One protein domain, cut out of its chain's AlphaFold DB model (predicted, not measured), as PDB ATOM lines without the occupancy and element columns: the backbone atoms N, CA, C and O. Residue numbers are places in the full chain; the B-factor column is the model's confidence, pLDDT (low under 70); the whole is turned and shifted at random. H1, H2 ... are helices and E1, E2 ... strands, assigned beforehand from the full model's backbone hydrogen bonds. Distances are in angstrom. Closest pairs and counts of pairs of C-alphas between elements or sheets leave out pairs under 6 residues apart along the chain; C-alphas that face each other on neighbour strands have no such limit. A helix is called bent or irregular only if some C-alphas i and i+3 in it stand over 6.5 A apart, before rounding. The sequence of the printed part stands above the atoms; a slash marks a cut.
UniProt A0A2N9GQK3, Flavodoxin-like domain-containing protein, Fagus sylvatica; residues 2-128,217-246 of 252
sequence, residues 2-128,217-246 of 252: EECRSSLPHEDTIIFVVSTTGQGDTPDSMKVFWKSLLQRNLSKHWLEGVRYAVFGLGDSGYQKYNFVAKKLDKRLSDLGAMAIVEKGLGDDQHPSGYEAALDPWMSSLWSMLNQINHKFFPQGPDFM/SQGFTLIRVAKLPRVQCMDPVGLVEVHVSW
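Overview. This is residues 2 to 128 and 217 to 246 of the 252 residues of the protein "Flavodoxin-like domain-containing protein" of Fagus sylvatica (UniProt A0A2N9GQK3). A four-stranded sheet lies between helices in three layers, with H4 over one face and H3 and H2 on the other; H1 is off the sheet, and residues 228 to 236 stick out. The 157 printed residues include four named helices and four named strands, in the order H1 E1 H2 E2 H3 E3 H4 E4. The sheet, E3 E2 E1 E4, is mixed; the class is mixed helices and strands, with 72 residues, under half, in named elements. The whole is compact, radius of gyration of the C-alphas 15.8 A, spanning 43 by 41 by 30 A.

Along the chain. Find C-alpha 13 at (-3.452, -19.785, 17.597), where E1, residues 13 to 19, begins its 20.3 A. E2 is residues 51 to 58, 23.2 A; E3 is 88 to 91; E4 is 220 to 224, ending at (2.318, -16.470, 16.615). H4, residues 99 to 116, runs 24.8 A from (3.348, -9.144, 36.967), and H3, 67 to 78, runs 16.4 A. H1, 3 to 10, and H2, 28 to 37, are irregular: C-alphas 6 and 9 are 7.0 A apart, 29 and 32 are 7.4 A.

Arrangement. Look at N 16 and O 53, 2.8 A, for parallel E1 and E2; N 90 and O 56, 2.8 A, for parallel E3 and E2; N 15 and O 223, 2.9 A, for antiparallel E1 and E4. E1, H2, E2 and E2, H3, E3 are strand-helix-strand units, parallel neighbours with a helix between, both crossovers right-handed. H3 is on the sheet at a height of 9.0 A, closest at C-alphas Gly 56 and Ala 69, 4.9 A. H4, on the opposite face, has a height of 8.8 A, closest at C-alphas Gly 90 and Ala 101, 5.1 A. H2 is on the sheet too, its C-alpha Met 30 being 6.2 A from that of Phe 220. H1 and H2 only just touch, with 3 pairs of C-alphas within 8 A, the closest Arg 5 and Ser 36, 6.8 A. Every O i to N i+4 pair is within hydrogen-bond range in H3, but 2 of 4 in H1, 4 of 6 in H2 and 13 of 14 in H4.

Size, cuts and confidence. The farthest C-alphas, Gly 61 and Arg 230, are 45.4 A apart. Residues 129 to 216 are not printed; C-alphas 128 and 217 are 27.7 A apart across this cut. The link from H2 to E2 is long. Confidence is under 70 in residues 2 to 6, 119 to 128 and 217 to 246.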
ATOM      1  N   GLU A   2       0.915  -5.194   4.124       34.31
ATOM      2  CA  GLU A   2      -0.339  -5.862   3.694       34.31
ATOM      3  C   GLU A   2      -0.434  -7.349   4.092       34.31
ATOM      4  O   GLU A   2      -1.527  -7.855   4.332       34.31
ATOM      5  N   GLU A   3       0.697  -8.040   4.234       47.47
ATOM      6  CA  GLU A   3       0.745  -9.501   4.431       47.47
ATOM      7  C   GLU A   3       0.241  -9.980   5.800       47.47
ATOM      8  O   GLU A   3      -0.288 -11.085   5.920       47.47
ATOM      9  N   CYS A   4       0.319  -9.152   6.849       47.88
ATOM     10  CA  CYS A   4      -0.155  -9.568   8.172       47.88
ATOM     11  C   CYS A   4      -1.682  -9.795   8.159       47.88
ATOM     12  O   CYS A   4      -2.173 -10.761   8.735       47.88
ATOM     13  N   ARG A   5      -2.426  -8.978   7.396       57.81
ATOM     14  CA  ARG A   5      -3.884  -9.083   7.242       57.81
ATOM     15  C   ARG A   5      -4.317 -10.392   6.581       57.81
ATOM     16  O   ARG A   5      -5.282 -10.993   7.038       57.81
ATOM     17  N   SER A   6      -3.664 -10.802   5.494       59.97
ATOM     18  CA  SER A   6      -4.055 -12.008   4.749       59.97
ATOM     19  C   SER A   6      -3.723 -13.290   5.512       59.97
ATOM     20  O   SER A   6      -4.416 -14.292   5.353       59.97
ATOM     21  N   SER A   7      -2.707 -13.251   6.379       73.25
ATOM     22  CA  SER A   7      -2.292 -14.421   7.157       73.25
ATOM     23  C   SER A   7      -3.165 -14.725   8.381       73.25
ATOM     24  O   SER A   7      -3.284 -15.893   8.720       73.25
ATOM     25  N   LEU A   8      -3.822 -13.731   9.004       80.81
ATOM     26  CA  LEU A   8      -4.548 -13.928  10.276       80.81
ATOM     27  C   LEU A   8      -5.560 -15.094  10.266       80.81
ATOM     28  O   LEU A   8      -5.514 -15.901  11.190       80.81
ATOM     29  N   PRO A   9      -6.444 -15.223   9.254       86.31
ATOM     30  CA  PRO A   9      -7.407 -16.328   9.194       86.31
ATOM     31  C   PRO A   9      -6.778 -17.719   9.029       86.31
ATOM     32  O   PRO A   9      -7.472 -18.719   9.167       86.31
ATOM     33  N   HIS A  10      -5.489 -17.793   8.693       83.19
ATOM     34  CA  HIS A  10      -4.764 -19.044   8.466       83.19
ATOM     35  C   HIS A  10      -3.959 -19.493   9.693       83.19
ATOM     36  O   HIS A  10      -3.312 -20.537   9.647       83.19
ATOM     37  N   GLU A  11      -3.967 -18.710  10.772       83.12
ATOM     38  CA  GLU A  11      -3.260 -19.045  12.003       83.12
ATOM     39  C   GLU A  11      -4.112 -19.941  12.905       83.12
ATOM     40  O   GLU A  11      -5.285 -19.668  13.156       83.12
ATOM     41  N   ASP A  12      -3.497 -20.979  13.470       84.88
ATOM     42  CA  ASP A  12      -4.176 -21.867  14.416       84.88
ATOM     43  C   ASP A  12      -4.404 -21.168  15.769       84.88
ATOM     44  O   ASP A  12      -5.450 -21.331  16.405       84.88
ATOM     45  N   THR A  13      -3.404 -20.440  16.280       85.25
ATOM     46  CA  THR A  13      -3.452 -19.785  17.597       85.25
ATOM     47  C   THR A  13      -2.554 -18.546  17.654       85.25
ATOM     48  O   THR A  13      -1.382 -18.597  17.279       85.25
ATOM     49  N   ILE A  14      -3.094 -17.432  18.158       87.75
ATOM     50  CA  ILE A  14      -2.411 -16.133  18.210       87.75
ATOM     51  C   ILE A  14      -2.456 -15.538  19.623       87.75
ATOM     52  O   ILE A  14      -3.523 -15.406  20.217       87.75
ATOM     53  N   ILE A  15      -1.315 -15.101  20.151       90.44
ATOM     54  CA  ILE A  15      -1.234 -14.422  21.448       90.44
ATOM     55  C   ILE A  15      -0.874 -12.952  21.217       90.44
ATOM     56  O   ILE A  15       0.095 -12.628  20.530       90.44
ATOM     57  N   PHE A  16      -1.655 -12.051  21.805       92.31
ATOM     58  CA  PHE A  16      -1.459 -10.610  21.714       92.31
ATOM     59  C   PHE A  16      -1.005 -10.050  23.057       92.31
ATOM     60  O   PHE A  16      -1.682 -10.249  24.062       92.31
ATOM     61  N   VAL A  17       0.082  -9.280  23.062       92.06
ATOM     62  CA  VAL A  17       0.490  -8.446  24.198       92.06
ATOM     63  C   VAL A  17       0.455  -6.992  23.748       92.06
ATOM     64  O   VAL A  17       1.139  -6.612  22.796       92.06
ATOM     65  N   VAL A  18      -0.382  -6.169  24.379       90.25
ATOM     66  CA  VAL A  18      -0.666  -4.818  23.877       90.25
ATOM     67  C   VAL A  18      -0.718  -3.776  24.984       90.25
ATOM     68  O   VAL A  18      -1.452  -3.922  25.956       90.25
ATOM     69  N   SER A  19       0.031  -2.689  24.806       91.06
ATOM     70  CA  SER A  19      -0.066  -1.517  25.677       91.06
ATOM     71  C   SER A  19      -1.202  -0.577  25.267       91.06
ATOM     72  O   SER A  19      -1.690  -0.597  24.137       91.06
ATOM     73  N   THR A  20      -1.639   0.258  26.205       86.81
ATOM     74  CA  THR A  20      -2.541   1.384  25.932       86.81
ATOM     75  C   THR A  20      -1.751   2.688  26.017       86.81
ATOM     76  O   THR A  20      -1.069   2.915  27.011       86.81
ATOM     77  N   THR A  21      -1.828   3.547  24.997       84.00
ATOM     78  CA  THR A  21      -1.065   4.806  24.952       84.00
ATOM     79  C   THR A  21      -1.956   6.029  25.151       84.00
ATOM     80  O   THR A  21      -3.150   6.014  24.846       84.00
ATOM     81  N   GLY A  22      -1.365   7.108  25.675       82.56
ATOM     82  CA  GLY A  22      -1.991   8.429  25.778       82.56
ATOM     83  C   GLY A  22      -3.401   8.396  26.372       82.56
ATOM     84  O   GLY A  22      -3.612   7.964  27.501       82.56
ATOM     85  N   GLN A  23      -4.379   8.847  25.586       87.56
ATOM     86  CA  GLN A  23      -5.788   8.911  25.970       87.56
ATOM     87  C   GLN A  23      -6.547   7.652  25.535       87.56
ATOM     88  O   GLN A  23      -7.643   7.737  24.975       87.56
ATOM     89  N   GLY A  24      -5.993   6.470  25.813       87.62
ATOM     90  CA  GLY A  24      -6.608   5.185  25.471       87.62
ATOM     91  C   GLY A  24      -6.453   4.780  24.006       87.62
ATOM     92  O   GLY A  24      -7.287   4.045  23.474       87.62
ATOM     93  N   ASP A  25      -5.432   5.284  23.335       88.75
ATOM     94  CA  ASP A  25      -5.178   4.998  21.933       88.75
ATOM     95  C   ASP A  25      -4.300   3.756  21.770       88.75
ATOM     96  O   ASP A  25      -3.612   3.312  22.692       88.75
ATOM     97  N   THR A  26      -4.362   3.157  20.580       86.81
ATOM     98  CA  THR A  26      -3.468   2.055  20.212       86.81
ATOM     99  C   THR A  26      -2.036   2.565  20.060       86.81
ATOM    100  O   THR A  26      -1.863   3.650  19.490       86.81
ATOM    101  N   PRO A  27      -1.013   1.770  20.424       85.19
ATOM    102  CA  PRO A  27       0.378   2.093  20.127       85.19
ATOM    103  C   PRO A  27       0.590   2.351  18.632       85.19
ATOM    104  O   PRO A  27      -0.092   1.754  17.790       85.19
ATOM    105  N   ASP A  28       1.556   3.202  18.289       81.44
ATOM    106  CA  ASP A  28       1.842   3.557  16.893       81.44
ATOM    107  C   ASP A  28       2.148   2.329  16.029       81.44
ATOM    108  O   ASP A  28       1.637   2.212  14.913       81.44
ATOM    109  N   SER A  29       2.876   1.364  16.594       80.19
ATOM    110  CA  SER A  29       3.191   0.072  15.975       80.19
ATOM    111  C   SER A  29       1.957  -0.779  15.648       80.19
ATOM    112  O   SER A  29       1.996  -1.595  14.731       80.19
ATOM    113  N   MET A  30       0.833  -0.573  16.344       83.19
ATOM    114  CA  MET A  30      -0.412  -1.319  16.143       83.19
ATOM    115  C   MET A  30      -1.376  -0.614  15.174       83.19
ATOM    116  O   MET A  30      -2.297  -1.249  14.662       83.19
ATOM    117  N   LYS A  31      -1.198   0.682  14.878       83.75
ATOM    118  CA  LYS A  31      -2.196   1.493  14.146       83.75
ATOM    119  C   LYS A  31      -2.649   0.870  12.823       83.75
ATOM    120  O   LYS A  31      -3.843   0.885  12.519       83.75
ATOM    121  N   VAL A  32      -1.724   0.327  12.031       83.19
ATOM    122  CA  VAL A  32      -2.046  -0.290  10.730       83.19
ATOM    123  C   VAL A  32      -2.826  -1.590  10.913       83.19
ATOM    124  O   VAL A  32      -3.864  -1.780  10.277       83.19
ATOM    125  N   PHE A  33      -2.387  -2.442  11.840       84.75
ATOM    126  CA  PHE A  33      -3.095  -3.667  12.201       84.75
ATOM    127  C   PHE A  33      -4.507  -3.372  12.721       84.75
ATOM    128  O   PHE A  33      -5.486  -3.929  12.223       84.75
ATOM    129  N   TRP A  34      -4.641  -2.423  13.646       88.19
ATOM    130  CA  TRP A  34      -5.923  -2.029  14.218       88.19
ATOM    131  C   TRP A  34      -6.898  -1.508  13.157       88.19
ATOM    132  O   TRP A  34      -8.047  -1.944  13.101       88.19
ATOM    133  N   LYS A  35      -6.432  -0.645  12.242       90.12
ATOM    134  CA  LYS A  35      -7.238  -0.186  11.098       90.12
ATOM    135  C   LYS A  35      -7.712  -1.346  10.224       90.12
ATOM    136  O   LYS A  35      -8.848  -1.313   9.759       90.12
ATOM    137  N   SER A  36      -6.871  -2.361  10.015       87.62
ATOM    138  CA  SER A  36      -7.244  -3.542   9.230       87.62
ATOM    139  C   SER A  36      -8.359  -4.347   9.902       87.62
ATOM    140  O   SER A  36      -9.332  -4.693   9.236       87.62
ATOM    141  N   LEU A  37      -8.297  -4.538  11.226       89.25
ATOM    142  CA  LEU A  37      -9.341  -5.231  11.985       89.25
ATOM    143  C   LEU A  37     -10.668  -4.470  11.997       89.25
ATOM    144  O   LEU A  37     -11.721  -5.088  12.115       89.25
ATOM    145  N   LEU A  38     -10.655  -3.142  11.888       91.94
ATOM    146  CA  LEU A  38     -11.861  -2.307  11.943       91.94
ATOM    147  C   LEU A  38     -12.573  -2.126  10.594       91.94
ATOM    148  O   LEU A  38     -13.574  -1.407  10.526       91.94
ATOM    149  N   GLN A  39     -12.101  -2.756   9.517       91.69
ATOM    150  CA  GLN A  39     -12.748  -2.610   8.217       91.69
ATOM    151  C   GLN A  39     -14.168  -3.196   8.214       91.69
ATOM    152  O   GLN A  39     -14.422  -4.294   8.711       91.69
ATOM    153  N   ARG A  40     -15.112  -2.447   7.627       89.50
ATOM    154  CA  ARG A  40     -16.548  -2.795   7.603       89.50
ATOM    155  C   ARG A  40     -16.884  -3.987   6.709       89.50
ATOM    156  O   ARG A  40     -17.946  -4.569   6.869       89.50
ATOM    157  N   ASN A  41     -16.007  -4.325   5.766       90.50
ATOM    158  CA  ASN A  41     -16.192  -5.447   4.847       90.50
ATOM    159  C   ASN A  41     -15.738  -6.795   5.433       90.50
ATOM    160  O   ASN A  41     -15.848  -7.808   4.748       90.50
ATOM    161  N   LEU A  42     -15.216  -6.823   6.664       90.62
ATOM    162  CA  LEU A  42     -14.887  -8.078   7.332       90.62
ATOM    163  C   LEU A  42     -16.163  -8.761   7.828       90.62
ATOM    164  O   LEU A  42     -16.959  -8.165   8.555       90.62
ATOM    165  N   SER A  43     -16.331 -10.024   7.438       93.25
ATOM    166  CA  SER A  43     -17.397 -10.888   7.946       93.25
ATOM    167  C   SER A  43     -17.225 -11.149   9.446       93.25
ATOM    168  O   SER A  43     -16.106 -11.179   9.955       93.25
ATOM    169  N   LYS A  44     -18.332 -11.424  10.144       94.38
ATOM    170  CA  LYS A  44     -18.323 -11.901  11.540       94.38
ATOM    171  C   LYS A  44     -17.680 -13.284  11.710       94.38
ATOM    172  O   LYS A  44     -17.440 -13.696  12.831       94.38
ATOM    173  N   HIS A  45     -17.425 -13.980  10.604       94.75
ATOM    174  CA  HIS A  45     -16.778 -15.293  10.543       94.75
ATOM    175  C   HIS A  45     -15.338 -15.207  10.018       94.75
ATOM    176  O   HIS A  45     -14.741 -16.211   9.650       94.75
ATOM    177  N   TRP A  46     -14.783 -13.999   9.887       93.94
ATOM    178  CA  TRP A  46     -13.494 -13.804   9.223       93.94
ATOM    179  C   TRP A  46     -12.321 -14.489   9.941       93.94
ATOM    180  O   TRP A  46     -11.349 -14.855   9.290       93.94
ATOM    181  N   LEU A  47     -12.423 -14.677  11.258       94.38
ATOM    182  CA  LEU A  47     -11.451 -15.382  12.096       94.38
ATOM    183  C   LEU A  47     -12.024 -16.686  12.670       94.38
ATOM    184  O   LEU A  47     -11.564 -17.157  13.709       94.38
ATOM    185  N   GLU A  48     -13.040 -17.263  12.030       95.00
ATOM    186  CA  GLU A  48     -13.587 -18.548  12.461       95.00
ATOM    187  C   GLU A  48     -12.502 -19.636  12.424       95.00
ATOM    188  O   GLU A  48     -11.752 -19.761  11.459       95.00
ATOM    189  N   GLY A  49     -12.388 -20.397  13.515       92.06
ATOM    190  CA  GLY A  49     -11.339 -21.405  13.704       92.06
ATOM    191  C   GLY A  49     -10.037 -20.873  14.319       92.06
ATOM    192  O   GLY A  49      -9.264 -21.670  14.855       92.06
ATOM    193  N   VAL A  50      -9.823 -19.553  14.337       92.25
ATOM    194  CA  VAL A  50      -8.650 -18.940  14.975       92.25
ATOM    195  C   VAL A  50      -8.850 -18.891  16.487       92.25
ATOM    196  O   VAL A  50      -9.828 -18.337  16.995       92.25
ATOM    197  N   ARG A  51      -7.887 -19.436  17.230       94.12
ATOM    198  CA  ARG A  51      -7.809 -19.294  18.689       94.12
ATOM    199  C   ARG A  51      -6.950 -18.100  19.074       94.12
ATOM    200  O   ARG A  51      -5.954 -17.820  18.407       94.12
ATOM    201  N   TYR A  52      -7.284 -17.412  20.160       94.94
ATOM    202  CA  TYR A  52      -6.477 -16.281  20.604       94.94
ATOM    203  C   TYR A  52      -6.403 -16.091  22.118       94.94
ATOM    204  O   TYR A  52      -7.254 -16.565  22.865       94.94
ATOM    205  N   ALA A  53      -5.390 -15.351  22.563       96.06
ATOM    206  CA  ALA A  53      -5.275 -14.824  23.920       96.06
ATOM    207  C   ALA A  53      -4.807 -13.361  23.881       96.06
ATOM    208  O   ALA A  53      -4.055 -12.982  22.982       96.06
ATOM    209  N   VAL A  54      -5.236 -12.534  24.840       97.12
ATOM    210  CA  VAL A  54      -4.827 -11.121  24.945       97.12
ATOM    211  C   VAL A  54      -4.324 -10.824  26.351       97.12
ATOM    212  O   VAL A  54      -5.038 -11.056  27.324       97.12
ATOM    213  N   PHE A  55      -3.135 -10.239  26.450       97.31
ATOM    214  CA  PHE A  55      -2.634  -9.598  27.657       97.31
ATOM    215  C   PHE A  55      -2.477  -8.096  27.422       97.31
ATOM    216  O   PHE A  55      -1.841  -7.654  26.462       97.31
ATOM    217  N   GLY A  56      -3.089  -7.302  28.291       95.62
ATOM    218  CA  GLY A  56      -3.005  -5.853  28.261       95.62
ATOM    219  C   GLY A  56      -1.952  -5.321  29.223       95.62
ATOM    220  O   GLY A  56      -1.930  -5.706  30.388       95.62
ATOM    221  N   LEU A  57      -1.120  -4.397  28.748       93.31
ATOM    222  CA  LEU A  57      -0.244  -3.578  29.581       93.31
ATOM    223  C   LEU A  57      -0.925  -2.223  29.805       93.31
ATOM    224  O   LEU A  57      -1.070  -1.418  28.876       93.31
ATOM    225  N   GLY A  58      -1.377  -1.990  31.032       92.12
ATOM    226  CA  GLY A  58      -2.100  -0.789  31.414       92.12
ATOM    227  C   GLY A  58      -1.626  -0.217  32.741       92.12
ATOM    228  O   GLY A  58      -0.744  -0.745  33.405       92.12
ATOM    229  N   ASP A  59      -2.243   0.898  33.098       93.19
ATOM    230  CA  ASP A  59      -1.978   1.649  34.316       93.19
ATOM    231  C   ASP A  59      -3.331   2.182  34.805       93.19
ATOM    232  O   ASP A  59      -4.005   2.928  34.080       93.19
ATOM    233  N   SER A  60      -3.789   1.711  35.966       95.56
ATOM    234  CA  SER A  60      -5.103   2.055  36.520       95.56
ATOM    235  C   SER A  60      -5.192   3.496  37.025       95.56
ATOM    236  O   SER A  60      -6.298   3.995  37.244       95.56
ATOM    237  N   GLY A  61      -4.064   4.211  37.095       93.69
ATOM    238  CA  GLY A  61      -4.020   5.655  37.309       93.69
ATOM    239  C   GLY A  61      -4.586   6.449  36.126       93.69
ATOM    240  O   GLY A  61      -4.923   7.624  36.270       93.69
ATOM    241  N   TYR A  62      -4.749   5.818  34.958       91.88
ATOM    242  CA  TYR A  62      -5.387   6.418  33.790       91.88
ATOM    243  C   TYR A  62      -6.853   5.996  33.668       91.88
ATOM    244  O   TYR A  62      -7.202   4.818  33.747       91.88
ATOM    245  N   GLN A  63      -7.721   6.951  33.316       94.75
ATOM    246  CA  GLN A  63      -9.160   6.709  33.119       94.75
ATOM    247  C   GLN A  63      -9.453   5.577  32.117       94.75
ATOM    248  O   GLN A  63     -10.419   4.831  32.259       94.75
ATOM    249  N   LYS A  64      -8.617   5.439  31.082       95.56
ATOM    250  CA  LYS A  64      -8.758   4.427  30.028       95.56
ATOM    251  C   LYS A  64      -7.848   3.220  30.264       95.56
ATOM    252  O   LYS A  64      -7.175   2.746  29.348       95.56
ATOM    253  N   TYR A  65      -7.871   2.702  31.487       96.00
ATOM    254  CA  TYR A  65      -7.135   1.510  31.895       96.00
ATOM    255  C   TYR A  65      -7.374   0.310  30.954       96.00
ATOM    256  O   TYR A  65      -8.510  -0.166  30.803       96.00
ATOM    257  N   ASN A  66      -6.297  -0.180  30.324       96.25
ATOM    258  CA  ASN A  66      -6.281  -1.322  29.398       96.25
ATOM    259  C   ASN A  66      -7.298  -1.240  28.238       96.25
ATOM    260  O   ASN A  66      -7.798  -2.249  27.733       96.25
ATOM    261  N   PHE A  67      -7.650  -0.027  27.810       97.50
ATOM    262  CA  PHE A  67      -8.733   0.181  26.850       97.50
ATOM    263  C   PHE A  67      -8.470  -0.468  25.485       97.50
ATOM    264  O   PHE A  67      -9.401  -0.986  24.864       97.50
ATOM    265  N   VAL A  68      -7.212  -0.501  25.036       94.88
ATOM    266  CA  VAL A  68      -6.839  -1.143  23.768       94.88
ATOM    267  C   VAL A  68      -6.988  -2.657  23.849       94.88
ATOM    268  O   VAL A  68      -7.614  -3.240  22.968       94.88
ATOM    269  N   ALA A  69      -6.489  -3.287  24.915       96.31
ATOM    270  CA  ALA A  69      -6.609  -4.730  25.121       96.31
ATOM    271  C   ALA A  69      -8.080  -5.171  25.158       96.31
ATOM    272  O   ALA A  69      -8.469  -6.109  24.467       96.31
ATOM    273  N   LYS A  70      -8.927  -4.422  25.880       98.31
ATOM    274  CA  LYS A  70     -10.379  -4.663  25.954       98.31
ATOM    275  C   LYS A  70     -11.056  -4.550  24.584       98.31
ATOM    276  O   LYS A  70     -11.905  -5.370  24.241       98.31
ATOM    277  N   LYS A  71     -10.685  -3.541  23.792       97.75
ATOM    278  CA  LYS A  71     -11.200  -3.359  22.428       97.75
ATOM    279  C   LYS A  71     -10.733  -4.456  21.478       97.75
ATOM    280  O   LYS A  71     -11.525  -4.899  20.650       97.75
ATOM    281  N   LEU A  72      -9.470  -4.863  21.582       96.44
ATOM    282  CA  LEU A  72      -8.888  -5.913  20.758       96.44
ATOM    283  C   LEU A  72      -9.566  -7.255  21.025       96.44
ATOM    284  O   LEU A  72     -10.061  -7.861  20.083       96.44
ATOM    285  N   ASP A  73      -9.665  -7.653  22.295       98.44
ATOM    286  CA  ASP A  73     -10.370  -8.861  22.738       98.44
ATOM    287  C   ASP A  73     -11.795  -8.909  22.174       98.44
ATOM    288  O   ASP A  73     -12.161  -9.830  21.441       98.44
ATOM    289  N   LYS A  74     -12.568  -7.836  22.389       98.38
ATOM    290  CA  LYS A  74     -13.922  -7.735  21.846       98.38
ATOM    291  C   LYS A  74     -13.950  -7.856  20.321       98.38
ATOM    292  O   LYS A  74     -14.803  -8.551  19.779       98.38
ATOM    293  N   ARG A  75     -13.049  -7.166  19.615       97.56
ATOM    294  CA  ARG A  75     -13.064  -7.149  18.149       97.56
ATOM    295  C   ARG A  75     -12.700  -8.507  17.551       97.56
ATOM    296  O   ARG A  75     -13.284  -8.865  16.536       97.56
ATOM    297  N   LEU A  76     -11.764  -9.240  18.152       96.44
ATOM    298  CA  LEU A  76     -11.400 -10.592  17.719       96.44
ATOM    299  C   LEU A  76     -12.587 -11.549  17.877       96.44
ATOM    300  O   LEU A  76     -12.936 -12.244  16.923       96.44
ATOM    301  N   SER A  77     -13.268 -11.498  19.026       97.81
ATOM    302  CA  SER A  77     -14.495 -12.267  19.262       97.81
ATOM    303  C   SER A  77     -15.621 -11.893  18.285       97.81
ATOM    304  O   SER A  77     -16.224 -12.776  17.679       97.81
ATOM    305  N   ASP A  78     -15.851 -10.597  18.032       97.62
ATOM    306  CA  ASP A  78     -16.855 -10.119  17.063       97.62
ATOM    307  C   ASP A  78     -16.565 -10.582  15.611       97.62
ATOM    308  O   ASP A  78     -17.457 -10.536  14.758       97.62
ATOM    309  N   LEU A  79     -15.322 -10.981  15.314       96.81
ATOM    310  CA  LEU A  79     -14.868 -11.507  14.021       96.81
ATOM    311  C   LEU A  79     -14.832 -13.046  13.969       96.81
ATOM    312  O   LEU A  79     -14.420 -13.592  12.945       96.81
ATOM    313  N   GLY A  80     -15.271 -13.733  15.028       96.94
ATOM    314  CA  GLY A  80     -15.425 -15.190  15.063       96.94
ATOM    315  C   GLY A  80     -14.246 -15.952  15.674       96.94
ATOM    316  O   GLY A  80     -14.279 -17.179  15.701       96.94
ATOM    317  N   ALA A  81     -13.226 -15.250  16.180       96.56
ATOM    318  CA  ALA A  81     -12.113 -15.888  16.878       96.56
ATOM    319  C   ALA A  81     -12.537 -16.370  18.277       96.56
ATOM    320  O   ALA A  81     -13.383 -15.755  18.932       96.56
ATOM    321  N   MET A  82     -11.904 -17.434  18.768       97.75
ATOM    322  CA  MET A  82     -12.199 -18.034  20.072       97.75
ATOM    323  C   MET A  82     -11.097 -17.728  21.090       97.75
ATOM    324  O   MET A  82      -9.946 -18.124  20.901       97.75
ATOM    325  N   ALA A  83     -11.448 -17.055  22.187       97.56
ATOM    326  CA  ALA A  83     -10.523 -16.838  23.294       97.56
ATOM    327  C   ALA A  83     -10.200 -18.172  23.983       97.56
ATOM    328  O   ALA A  83     -11.110 -18.939  24.297       97.56
ATOM    329  N   ILE A  84      -8.918 -18.447  24.227       96.50
ATOM    330  CA  ILE A  84      -8.477 -19.668  24.925       96.50
ATOM    331  C   ILE A  84      -8.319 -19.442  26.430       96.50
ATOM    332  O   ILE A  84      -8.451 -20.369  27.217       96.50
ATOM    333  N   VAL A  85      -8.083 -18.199  26.837       96.88
ATOM    334  CA  VAL A  85      -8.049 -17.766  28.236       96.88
ATOM    335  C   VAL A  85      -8.714 -16.403  28.358       96.88
ATOM    336  O   VAL A  85      -8.802 -15.661  27.374       96.88
ATOM    337  N   GLU A  86      -9.166 -16.056  29.562       98.06
ATOM    338  CA  GLU A  86      -9.618 -14.696  29.841       98.06
ATOM    339  C   GLU A  86      -8.480 -13.693  29.583       98.06
ATOM    340  O   GLU A  86      -7.300 -13.987  29.796       98.06
ATOM    341  N   LYS A  87      -8.824 -12.499  29.090       98.19
ATOM    342  CA  LYS A  87      -7.838 -11.436  28.877       98.19
ATOM    343  C   LYS A  87      -7.151 -11.064  30.194       98.19
ATOM    344  O   LYS A  87      -7.816 -10.773  31.185       98.19
ATOM    345  N   GLY A  88      -5.826 -11.004  30.185       97.69
ATOM    346  CA  GLY A  88      -5.066 -10.479  31.316       97.69
ATOM    347  C   GLY A  88      -5.017  -8.956  31.267       97.69
ATOM    348  O   GLY A  88      -4.904  -8.367  30.189       97.69
ATOM    349  N   LEU A  89      -5.121  -8.310  32.426       97.94
ATOM    350  CA  LEU A  89      -5.070  -6.855  32.568       97.94
ATOM    351  C   LEU A  89      -3.944  -6.499  33.541       97.94
ATOM    352  O   LEU A  89      -4.170  -6.429  34.745       97.94
ATOM    353  N   GLY A  90      -2.737  -6.313  33.014       94.50
ATOM    354  CA  GLY A  90      -1.592  -5.832  33.778       94.50
ATOM    355  C   GLY A  90      -1.780  -4.382  34.209       94.50
ATOM    356  O   GLY A  90      -2.230  -3.557  33.406       94.50
ATOM    357  N   ASP A  91      -1.419  -4.094  35.458       94.38
ATOM    358  CA  ASP A  91      -1.541  -2.780  36.080       94.38
ATOM    359  C   ASP A  91      -0.206  -2.295  36.653       94.38
ATOM    360  O   ASP A  91       0.306  -2.852  37.619       94.38
ATOM    361  N   ASP A  92       0.331  -1.218  36.088       92.62
ATOM    362  CA  ASP A  92       1.556  -0.576  36.569       92.62
ATOM    363  C   ASP A  92       1.396   0.108  37.943       92.62
ATOM    364  O   ASP A  92       2.392   0.404  38.595       92.62
ATOM    365  N   GLN A  93       0.161   0.343  38.413       95.19
ATOM    366  CA  GLN A  93      -0.098   0.875  39.762       95.19
ATOM    367  C   GLN A  93      -0.145  -0.204  40.847       95.19
ATOM    368  O   GLN A  93      -0.164   0.116  42.037       95.19
ATOM    369  N   HIS A  94      -0.207  -1.481  40.470       93.75
ATOM    370  CA  HIS A  94      -0.236  -2.556  41.451       93.75
ATOM    371  C   HIS A  94       1.115  -2.625  42.200       93.75
ATOM    372  O   HIS A  94       2.154  -2.399  41.581       93.75
ATOM    373  N   PRO A  95       1.167  -2.979  43.504       93.94
ATOM    374  CA  PRO A  95       2.433  -3.065  44.250       93.94
ATOM    375  C   PRO A  95       3.481  -4.003  43.631       93.94
ATOM    376  O   PRO A  95       4.677  -3.749  43.730       93.94
ATOM    377  N   SER A  96       3.023  -5.070  42.974       89.12
ATOM    378  CA  SER A  96       3.857  -5.999  42.191       89.12
ATOM    379  C   SER A  96       3.855  -5.692  40.684       89.12
ATOM    380  O   SER A  96       4.176  -6.555  39.877       89.12
ATOM    381  N   GLY A  97       3.413  -4.498  40.290       90.75
ATOM    382  CA  GLY A  97       3.253  -4.080  38.902       90.75
ATOM    383  C   GLY A  97       2.351  -5.002  38.079       90.75
ATOM    384  O   GLY A  97       1.509  -5.745  38.598       90.75
ATOM    385  N   TYR A  98       2.565  -4.982  36.763       83.81
ATOM    386  CA  TYR A  98       1.802  -5.790  35.812       83.81
ATOM    387  C   TYR A  98       1.972  -7.303  36.018       83.81
ATOM    388  O   TYR A  98       1.107  -8.068  35.583       83.81
ATOM    389  N   GLU A  99       3.047  -7.734  36.689       86.62
ATOM    390  CA  GLU A  99       3.348  -9.144  36.967       86.62
ATOM    391  C   GLU A  99       2.246  -9.810  37.797       86.62
ATOM    392  O   GLU A  99       1.892 -10.959  37.542       86.62
ATOM    393  N   ALA A 100       1.594  -9.055  38.691       90.25
ATOM    394  CA  ALA A 100       0.483  -9.558  39.501       90.25
ATOM    395  C   ALA A 100      -0.668 -10.149  38.674       90.25
ATOM    396  O   ALA A 100      -1.329 -11.088  39.114       90.25
ATOM    397  N   ALA A 101      -0.909  -9.604  37.480       93.25
ATOM    398  CA  ALA A 101      -1.876 -10.159  36.541       93.25
ATOM    399  C   ALA A 101      -1.223 -11.103  35.523       93.25
ATOM    400  O   ALA A 101      -1.889 -12.011  35.029       93.25
ATOM    401  N   LEU A 102       0.050 -10.880  35.180       89.94
ATOM    402  CA  LEU A 102       0.764 -11.661  34.171       89.94
ATOM    403  C   LEU A 102       0.999 -13.102  34.621       89.94
ATOM    404  O   LEU A 102       0.714 -14.009  33.849       89.94
ATOM    405  N   ASP A 103       1.462 -13.323  35.846       88.19
ATOM    406  CA  ASP A 103       1.832 -14.650  36.348       88.19
ATOM    407  C   ASP A 103       0.658 -15.655  36.354       88.19
ATOM    408  O   ASP A 103       0.774 -16.734  35.746       88.19
ATOM    409  N   PRO A 104      -0.511 -15.341  36.955       93.00
ATOM    410  CA  PRO A 104      -1.665 -16.239  36.893       93.00
ATOM    411  C   PRO A 104      -2.224 -16.372  35.466       93.00
ATOM    412  O   PRO A 104      -2.707 -17.444  35.078       93.00
ATOM    413  N   TRP A 105      -2.126 -15.314  34.653       94.88
ATOM    414  CA  TRP A 105      -2.551 -15.354  33.254       94.88
ATOM    415  C   TRP A 105      -1.662 -16.272  32.406       94.88
ATOM    416  O   TRP A 105      -2.181 -17.092  31.650       94.88
ATOM    417  N   MET A 106      -0.339 -16.202  32.571       88.12
ATOM    418  CA  MET A 106       0.626 -17.080  31.909       88.12
ATOM    419  C   MET A 106       0.408 -18.536  32.308       88.12
ATOM    420  O   MET A 106       0.369 -19.402  31.440       88.12
ATOM    421  N   SER A 107       0.189 -18.807  33.595       85.81
ATOM    422  CA  SER A 107      -0.110 -20.161  34.083       85.81
ATOM    423  C   SER A 107      -1.357 -20.742  33.401       85.81
ATOM    424  O   SER A 107      -1.347 -21.874  32.909       85.81
ATOM    425  N   SER A 108      -2.412 -19.932  33.286       90.56
ATOM    426  CA  SER A 108      -3.645 -20.305  32.581       90.56
ATOM    427  C   SER A 108      -3.402 -20.532  31.086       90.56
ATOM    428  O   SER A 108      -3.882 -21.513  30.515       90.56
ATOM    429  N   LEU A 109      -2.627 -19.647  30.450       88.38
ATOM    430  CA  LEU A 109      -2.280 -19.729  29.035       88.38
ATOM    431  C   LEU A 109      -1.511 -21.014  28.719       88.38
ATOM    432  O   LEU A 109      -1.868 -21.721  27.778       88.38
ATOM    433  N   TRP A 110      -0.482 -21.333  29.504       86.19
ATOM    434  CA  TRP A 110       0.337 -22.525  29.293       86.19
ATOM    435  C   TRP A 110      -0.453 -23.811  29.485       86.19
ATOM    436  O   TRP A 110      -0.369 -24.708  28.643       86.19
ATOM    437  N   SER A 111      -1.286 -23.869  30.526       86.94
ATOM    438  CA  SER A 111      -2.200 -24.991  30.744       86.94
ATOM    439  C   SER A 111      -3.110 -25.216  29.532       86.94
ATOM    440  O   SER A 111      -3.193 -26.327  29.003       86.94
ATOM    441  N   MET A 112      -3.718 -24.146  29.017       89.38
ATOM    442  CA  MET A 112      -4.621 -24.227  27.873       89.38
ATOM    443  C   MET A 112      -3.906 -24.592  26.566       89.38
ATOM    444  O   MET A 112      -4.388 -25.428  25.803       89.38
ATOM    445  N   LEU A 113      -2.737 -24.010  26.292       84.50
ATOM    446  CA  LEU A 113      -1.957 -24.343  25.098       84.50
ATOM    447  C   LEU A 113      -1.519 -25.809  25.102       84.50
ATOM    448  O   LEU A 113      -1.576 -26.458  24.057       84.50
ATOM    449  N   ASN A 114      -1.140 -26.341  26.267       83.38
ATOM    450  CA  ASN A 114      -0.822 -27.755  26.418       83.38
ATOM    451  C   ASN A 114      -2.040 -28.638  26.099       83.38
ATOM    452  O   ASN A 114      -1.900 -29.605  25.360       83.38
ATOM    453  N   GLN A 115      -3.241 -28.277  26.568       87.19
ATOM    454  CA  GLN A 115      -4.480 -29.006  26.248       87.19
ATOM    455  C   GLN A 115      -4.848 -28.942  24.758       87.19
ATOM    456  O   GLN A 115      -5.292 -29.934  24.187       87.19
ATOM    457  N   ILE A 116      -4.662 -27.784  24.118       84.19
ATOM    458  CA  ILE A 116      -4.944 -27.597  22.687       84.19
ATOM    459  C   ILE A 116      -4.003 -28.451  21.838       84.19
ATOM    460  O   ILE A 116      -4.425 -29.072  20.862       84.19
ATOM    461  N   ASN A 117      -2.713 -28.443  22.171       78.94
ATOM    462  CA  ASN A 117      -1.710 -29.212  21.458       78.94
ATOM    463  C   ASN A 117      -0.487 -29.464  22.344       78.94
ATOM    464  O   ASN A 117       0.440 -28.654  22.407       78.94
ATOM    465  N   HIS A 118      -0.433 -30.663  22.921       72.88
ATOM    466  CA  HIS A 118       0.683 -31.134  23.742       72.88
ATOM    467  C   HIS A 118       2.049 -31.063  23.033       72.88
ATOM    468  O   HIS A 118       3.086 -31.007  23.687       72.88
ATOM    469  N   LYS A 119       2.086 -31.008  21.691       69.69
ATOM    470  CA  LYS A 119       3.339 -30.867  20.929       69.69
ATOM    471  C   LYS A 119       3.974 -29.483  21.040       69.69
ATOM    472  O   LYS A 119       5.125 -29.341  20.639       69.69
ATOM    473  N   PHE A 120       3.262 -28.473  21.550       66.62
ATOM    474  CA  PHE A 120       3.873 -27.178  21.865       66.62
ATOM    475  C   PHE A 120       4.873 -27.282  23.023       66.62
ATOM    476  O   PHE A 120       5.815 -26.498  23.080       66.62
ATOM    477  N   PHE A 121       4.722 -28.296  23.882       64.75
ATOM    478  CA  PHE A 121       5.591 -28.555  25.027       64.75
ATOM    479  C   PHE A 121       6.094 -30.002  24.986       64.75
ATOM    480  O   PHE A 121       5.681 -30.821  25.807       64.75
ATOM    481  N   PRO A 122       6.999 -30.358  24.052       56.81
ATOM    482  CA  PRO A 122       7.513 -31.726  23.947       56.81
ATOM    483  C   PRO A 122       8.219 -32.201  25.229       56.81
ATOM    484  O   PRO A 122       8.359 -33.402  25.434       56.81
ATOM    485  N   GLN A 123       8.633 -31.268  26.093       59.03
ATOM    486  CA  GLN A 123       9.293 -31.524  27.375       59.03
ATOM    487  C   GLN A 123       8.405 -31.175  28.590       59.03
ATOM    488  O   GLN A 123       8.868 -31.213  29.726       59.03
ATOM    489  N   GLY A 124       7.125 -30.862  28.361       55.97
ATOM    490  CA  GLY A 124       6.192 -30.374  29.381       55.97
ATOM    491  C   GLY A 124       6.290 -28.859  29.631       55.97
ATOM    492  O   GLY A 124       7.260 -28.225  29.211       55.97
ATOM    493  N   PRO A 125       5.272 -28.254  30.274       56.38
ATOM    494  CA  PRO A 125       5.237 -26.814  30.553       56.38
ATOM    495  C   PRO A 125       6.294 -26.369  31.579       56.38
ATOM    496  O   PRO A 125       6.642 -25.193  31.617       56.38
ATOM    497  N   ASP A 126       6.837 -27.308  32.360       60.75
ATOM    498  CA  ASP A 126       7.800 -27.042  33.436       60.75
ATOM    499  C   ASP A 126       9.271 -27.161  32.996       60.75
ATOM    500  O   ASP A 126      10.183 -27.005  33.814       60.75
ATOM    501  N   PHE A 127       9.537 -27.460  31.717       50.91
ATOM    502  CA  PHE A 127      10.905 -27.620  31.232       50.91
ATOM    503  C   PHE A 127      11.650 -26.282  31.205       50.91
ATOM    504  O   PHE A 127      11.359 -25.388  30.409       50.91
ATOM    505  N   MET A 128      12.661 -26.168  32.061       47.06
ATOM    506  CA  MET A 128      13.556 -25.021  32.110       47.06
ATOM    507  C   MET A 128      14.663 -25.201  31.073       47.06
ATOM    508  O   MET A 128      15.482 -26.110  31.202       47.06
ATOM    509  N   SER A 217       8.050   2.153  27.737       38.69
ATOM    510  CA  SER A 217       8.136   1.529  26.418       38.69
ATOM    511  C   SER A 217       6.731   1.303  25.846       38.69
ATOM    512  O   SER A 217       5.984   0.445  26.315       38.69
ATOM    513  N   GLN A 218       6.357   2.086  24.836       43.88
ATOM    514  CA  GLN A 218       5.096   1.938  24.112       43.88
ATOM    515  C   GLN A 218       5.257   0.801  23.098       43.88
ATOM    516  O   GLN A 218       5.897   0.971  22.063       43.88
ATOM    517  N   GLY A 219       4.731  -0.381  23.419       47.38
ATOM    518  CA  GLY A 219       4.944  -1.597  22.632       47.38
ATOM    519  C   GLY A 219       3.657  -2.349  22.297       47.38
ATOM    520  O   GLY A 219       2.671  -2.308  23.037       47.38
ATOM    521  N   PHE A 220       3.682  -3.050  21.169       39.00
ATOM    522  CA  PHE A 220       2.715  -4.075  20.787       39.00
ATOM    523  C   PHE A 220       3.517  -5.276  20.297       39.00
ATOM    524  O   PHE A 220       4.370  -5.110  19.426       39.00
ATOM    525  N   THR A 221       3.219  -6.457  20.829       48.22
ATOM    526  CA  THR A 221       3.874  -7.705  20.444       48.22
ATOM    527  C   THR A 221       2.814  -8.716  20.029       48.22
ATOM    528  O   THR A 221       1.889  -9.024  20.783       48.22
ATOM    529  N   LEU A 222       2.963  -9.233  18.812       41.88
ATOM    530  CA  LEU A 222       2.191 -10.354  18.296       41.88
ATOM    531  C   LEU A 222       3.046 -11.615  18.392       41.88
ATOM    532  O   LEU A 222       4.064 -11.708  17.712       41.88
ATOM    533  N   ILE A 223       2.621 -12.587  19.192       53.47
ATOM    534  CA  ILE A 223       3.281 -13.889  19.285       53.47
ATOM    535  C   ILE A 223       2.421 -14.893  18.512       53.47
ATOM    536  O   ILE A 223       1.295 -15.207  18.907       53.47
ATOM    537  N   ARG A 224       2.939 -15.379  17.379       50.09
ATOM    538  CA  ARG A 224       2.318 -16.470  16.615       50.09
ATOM    539  C   ARG A 224       2.790 -17.800  17.183       50.09
ATOM    540  O   ARG A 224       3.990 -18.055  17.217       50.09
ATOM    541  N   VAL A 225       1.860 -18.659  17.590       47.28
ATOM    542  CA  VAL A 225       2.187 -20.038  17.974       47.28
ATOM    543  C   VAL A 225       2.007 -20.898  16.724       47.28
ATOM    544  O   VAL A 225       0.932 -21.437  16.469       47.28
ATOM    545  N   ALA A 226       3.037 -20.919  15.875       35.06
ATOM    546  CA  ALA A 226       2.957 -21.508  14.543       35.06
ATOM    547  C   ALA A 226       3.066 -23.044  14.533       35.06
ATOM    548  O   ALA A 226       3.679 -23.681  15.391       35.06
ATOM    549  N   LYS A 227       2.514 -23.623  13.465       31.34
ATOM    550  CA  LYS A 227       2.672 -25.009  13.019       31.34
ATOM    551  C   LYS A 227       3.991 -25.145  12.239       31.34
ATOM    552  O   LYS A 227       4.173 -24.482  11.223       31.34
ATOM    553  N   LEU A 228       4.921 -25.995  12.680       26.23
ATOM    554  CA  LEU A 228       6.128 -26.345  11.903       26.23
ATOM    555  C   LEU A 228       5.780 -27.337  10.766       26.23
ATOM    556  O   LEU A 228       4.984 -28.245  11.021       26.23
ATOM    557  N   PRO A 229       6.449 -27.334   9.587       35.44
ATOM    558  CA  PRO A 229       7.160 -26.254   8.885       35.44
ATOM    559  C   PRO A 229       6.697 -26.063   7.411       35.44
ATOM    560  O   PRO A 229       6.300 -27.026   6.755       35.44
ATOM    561  N   ARG A 230       6.871 -24.853   6.842       25.20
ATOM    562  CA  ARG A 230       7.505 -24.592   5.519       25.20
ATOM    563  C   ARG A 230       7.569 -23.081   5.187       25.20
ATOM    564  O   ARG A 230       6.545 -22.460   4.953       25.20
ATOM    565  N   VAL A 231       8.813 -22.606   5.040       26.59
ATOM    566  CA  VAL A 231       9.321 -21.481   4.216       26.59
ATOM    567  C   VAL A 231       9.115 -20.024   4.699       26.59
ATOM    568  O   VAL A 231       8.007 -19.530   4.847       26.59
ATOM    569  N   GLN A 232      10.282 -19.386   4.883       31.97
ATOM    570  CA  GLN A 232      10.679 -17.973   5.035       31.97
ATOM    571  C   GLN A 232       9.712 -16.857   4.597       31.97
ATOM    572  O   GLN A 232       9.175 -16.917   3.498       31.97
ATOM    573  N   CYS A 233       9.685 -15.772   5.391       24.14
ATOM    574  CA  CYS A 233      10.096 -14.408   4.992       24.14
ATOM    575  C   CYS A 233      10.256 -13.492   6.234       24.14
ATOM    576  O   CYS A 233       9.369 -13.434   7.082       24.14
ATOM    577  N   MET A 234      11.396 -12.793   6.332       29.42
ATOM    578  CA  MET A 234      11.705 -11.724   7.304       29.42
ATOM    579  C   MET A 234      11.396 -10.348   6.686       29.42
ATOM    580  O   MET A 234      11.591 -10.238   5.481       29.42
ATOM    581  N   ASP A 235      10.995  -9.330   7.483       27.88
ATOM    582  CA  ASP A 235      11.389  -7.899   7.326       27.88
ATOM    583  C   ASP A 235      10.765  -6.924   8.383       27.88
ATOM    584  O   ASP A 235       9.900  -7.338   9.158       27.88
ATOM    585  N   PRO A 236      11.246  -5.657   8.527       32.72
ATOM    586  CA  PRO A 236      11.655  -5.076   9.811       32.72
ATOM    587  C   PRO A 236      10.620  -4.137  10.446       32.72
ATOM    588  O   PRO A 236      10.407  -3.020   9.990       32.72
ATOM    589  N   VAL A 237      10.028  -4.531  11.571       27.27
ATOM    590  CA  VAL A 237       9.421  -3.594  12.534       27.27
ATOM    591  C   VAL A 237       9.242  -4.313  13.858       27.27
ATOM    592  O   VAL A 237       8.341  -5.131  13.966       27.27
ATOM    593  N   GLY A 238      10.102  -4.012  14.840       26.86
ATOM    594  CA  GLY A 238       9.851  -4.163  16.285       26.86
ATOM    595  C   GLY A 238       9.137  -5.428  16.779       26.86
ATOM    596  O   GLY A 238       8.460  -5.362  17.801       26.86
ATOM    597  N   LEU A 239       9.253  -6.548  16.070       28.73
ATOM    598  CA  LEU A 239       8.673  -7.820  16.454       28.73
ATOM    599  C   LEU A 239       9.706  -8.499  17.349       28.73
ATOM    600  O   LEU A 239      10.782  -8.870  16.878       28.73
ATOM    601  N   VAL A 240       9.406  -8.646  18.639       26.48
ATOM    602  CA  VAL A 240      10.097  -9.658  19.442       26.48
ATOM    603  C   VAL A 240       9.560 -10.999  18.958       26.48
ATOM    604  O   VAL A 240       8.528 -11.487  19.410       26.48
ATOM    605  N   GLU A 241      10.222 -11.542  17.943       24.62
ATOM    606  CA  GLU A 241      10.072 -12.927  17.537       24.62
ATOM    607  C   GLU A 241      10.672 -13.779  18.663       24.62
ATOM    608  O   GLU A 241      11.890 -13.830  18.841       24.62
ATOM    609  N   VAL A 242       9.823 -14.410  19.477       27.64
ATOM    610  CA  VAL A 242      10.284 -15.448  20.404       27.64
ATOM    611  C   VAL A 242      10.568 -16.687  19.559       27.64
ATOM    612  O   VAL A 242       9.697 -17.523  19.326       27.64
ATOM    613  N   HIS A 243      11.791 -16.770  19.038       23.05
ATOM    614  CA  HIS A 243      12.298 -17.959  18.366       23.05
ATOM    615  C   HIS A 243      12.529 -19.043  19.428       23.05
ATOM    616  O   HIS A 243      13.563 -19.068  20.093       23.05
ATOM    617  N   VAL A 244      11.570 -19.952  19.606       27.09
ATOM    618  CA  VAL A 244      11.811 -21.191  20.359       27.09
ATOM    619  C   VAL A 244      12.534 -22.155  19.418       27.09
ATOM    620  O   VAL A 244      11.920 -22.969  18.730       27.09
ATOM    621  N   SER A 245      13.854 -21.993  19.311       22.39
ATOM    622  CA  SER A 245      14.727 -22.944  18.621       22.39
ATOM    623  C   SER A 245      15.016 -24.117  19.553       22.39
ATOM    624  O   SER A 245      15.542 -23.927  20.648       22.39
ATOM    625  N   TRP A 246      14.683 -25.332  19.121       28.53
ATOM    626  CA  TRP A 246      15.092 -26.557  19.800       28.53
ATOM    627  C   TRP A 246      16.394 -27.052  19.160       28.53
ATOM    628  O   TRP A 246      16.406 -27.270  17.942       28.53
TER     629      TRP A 246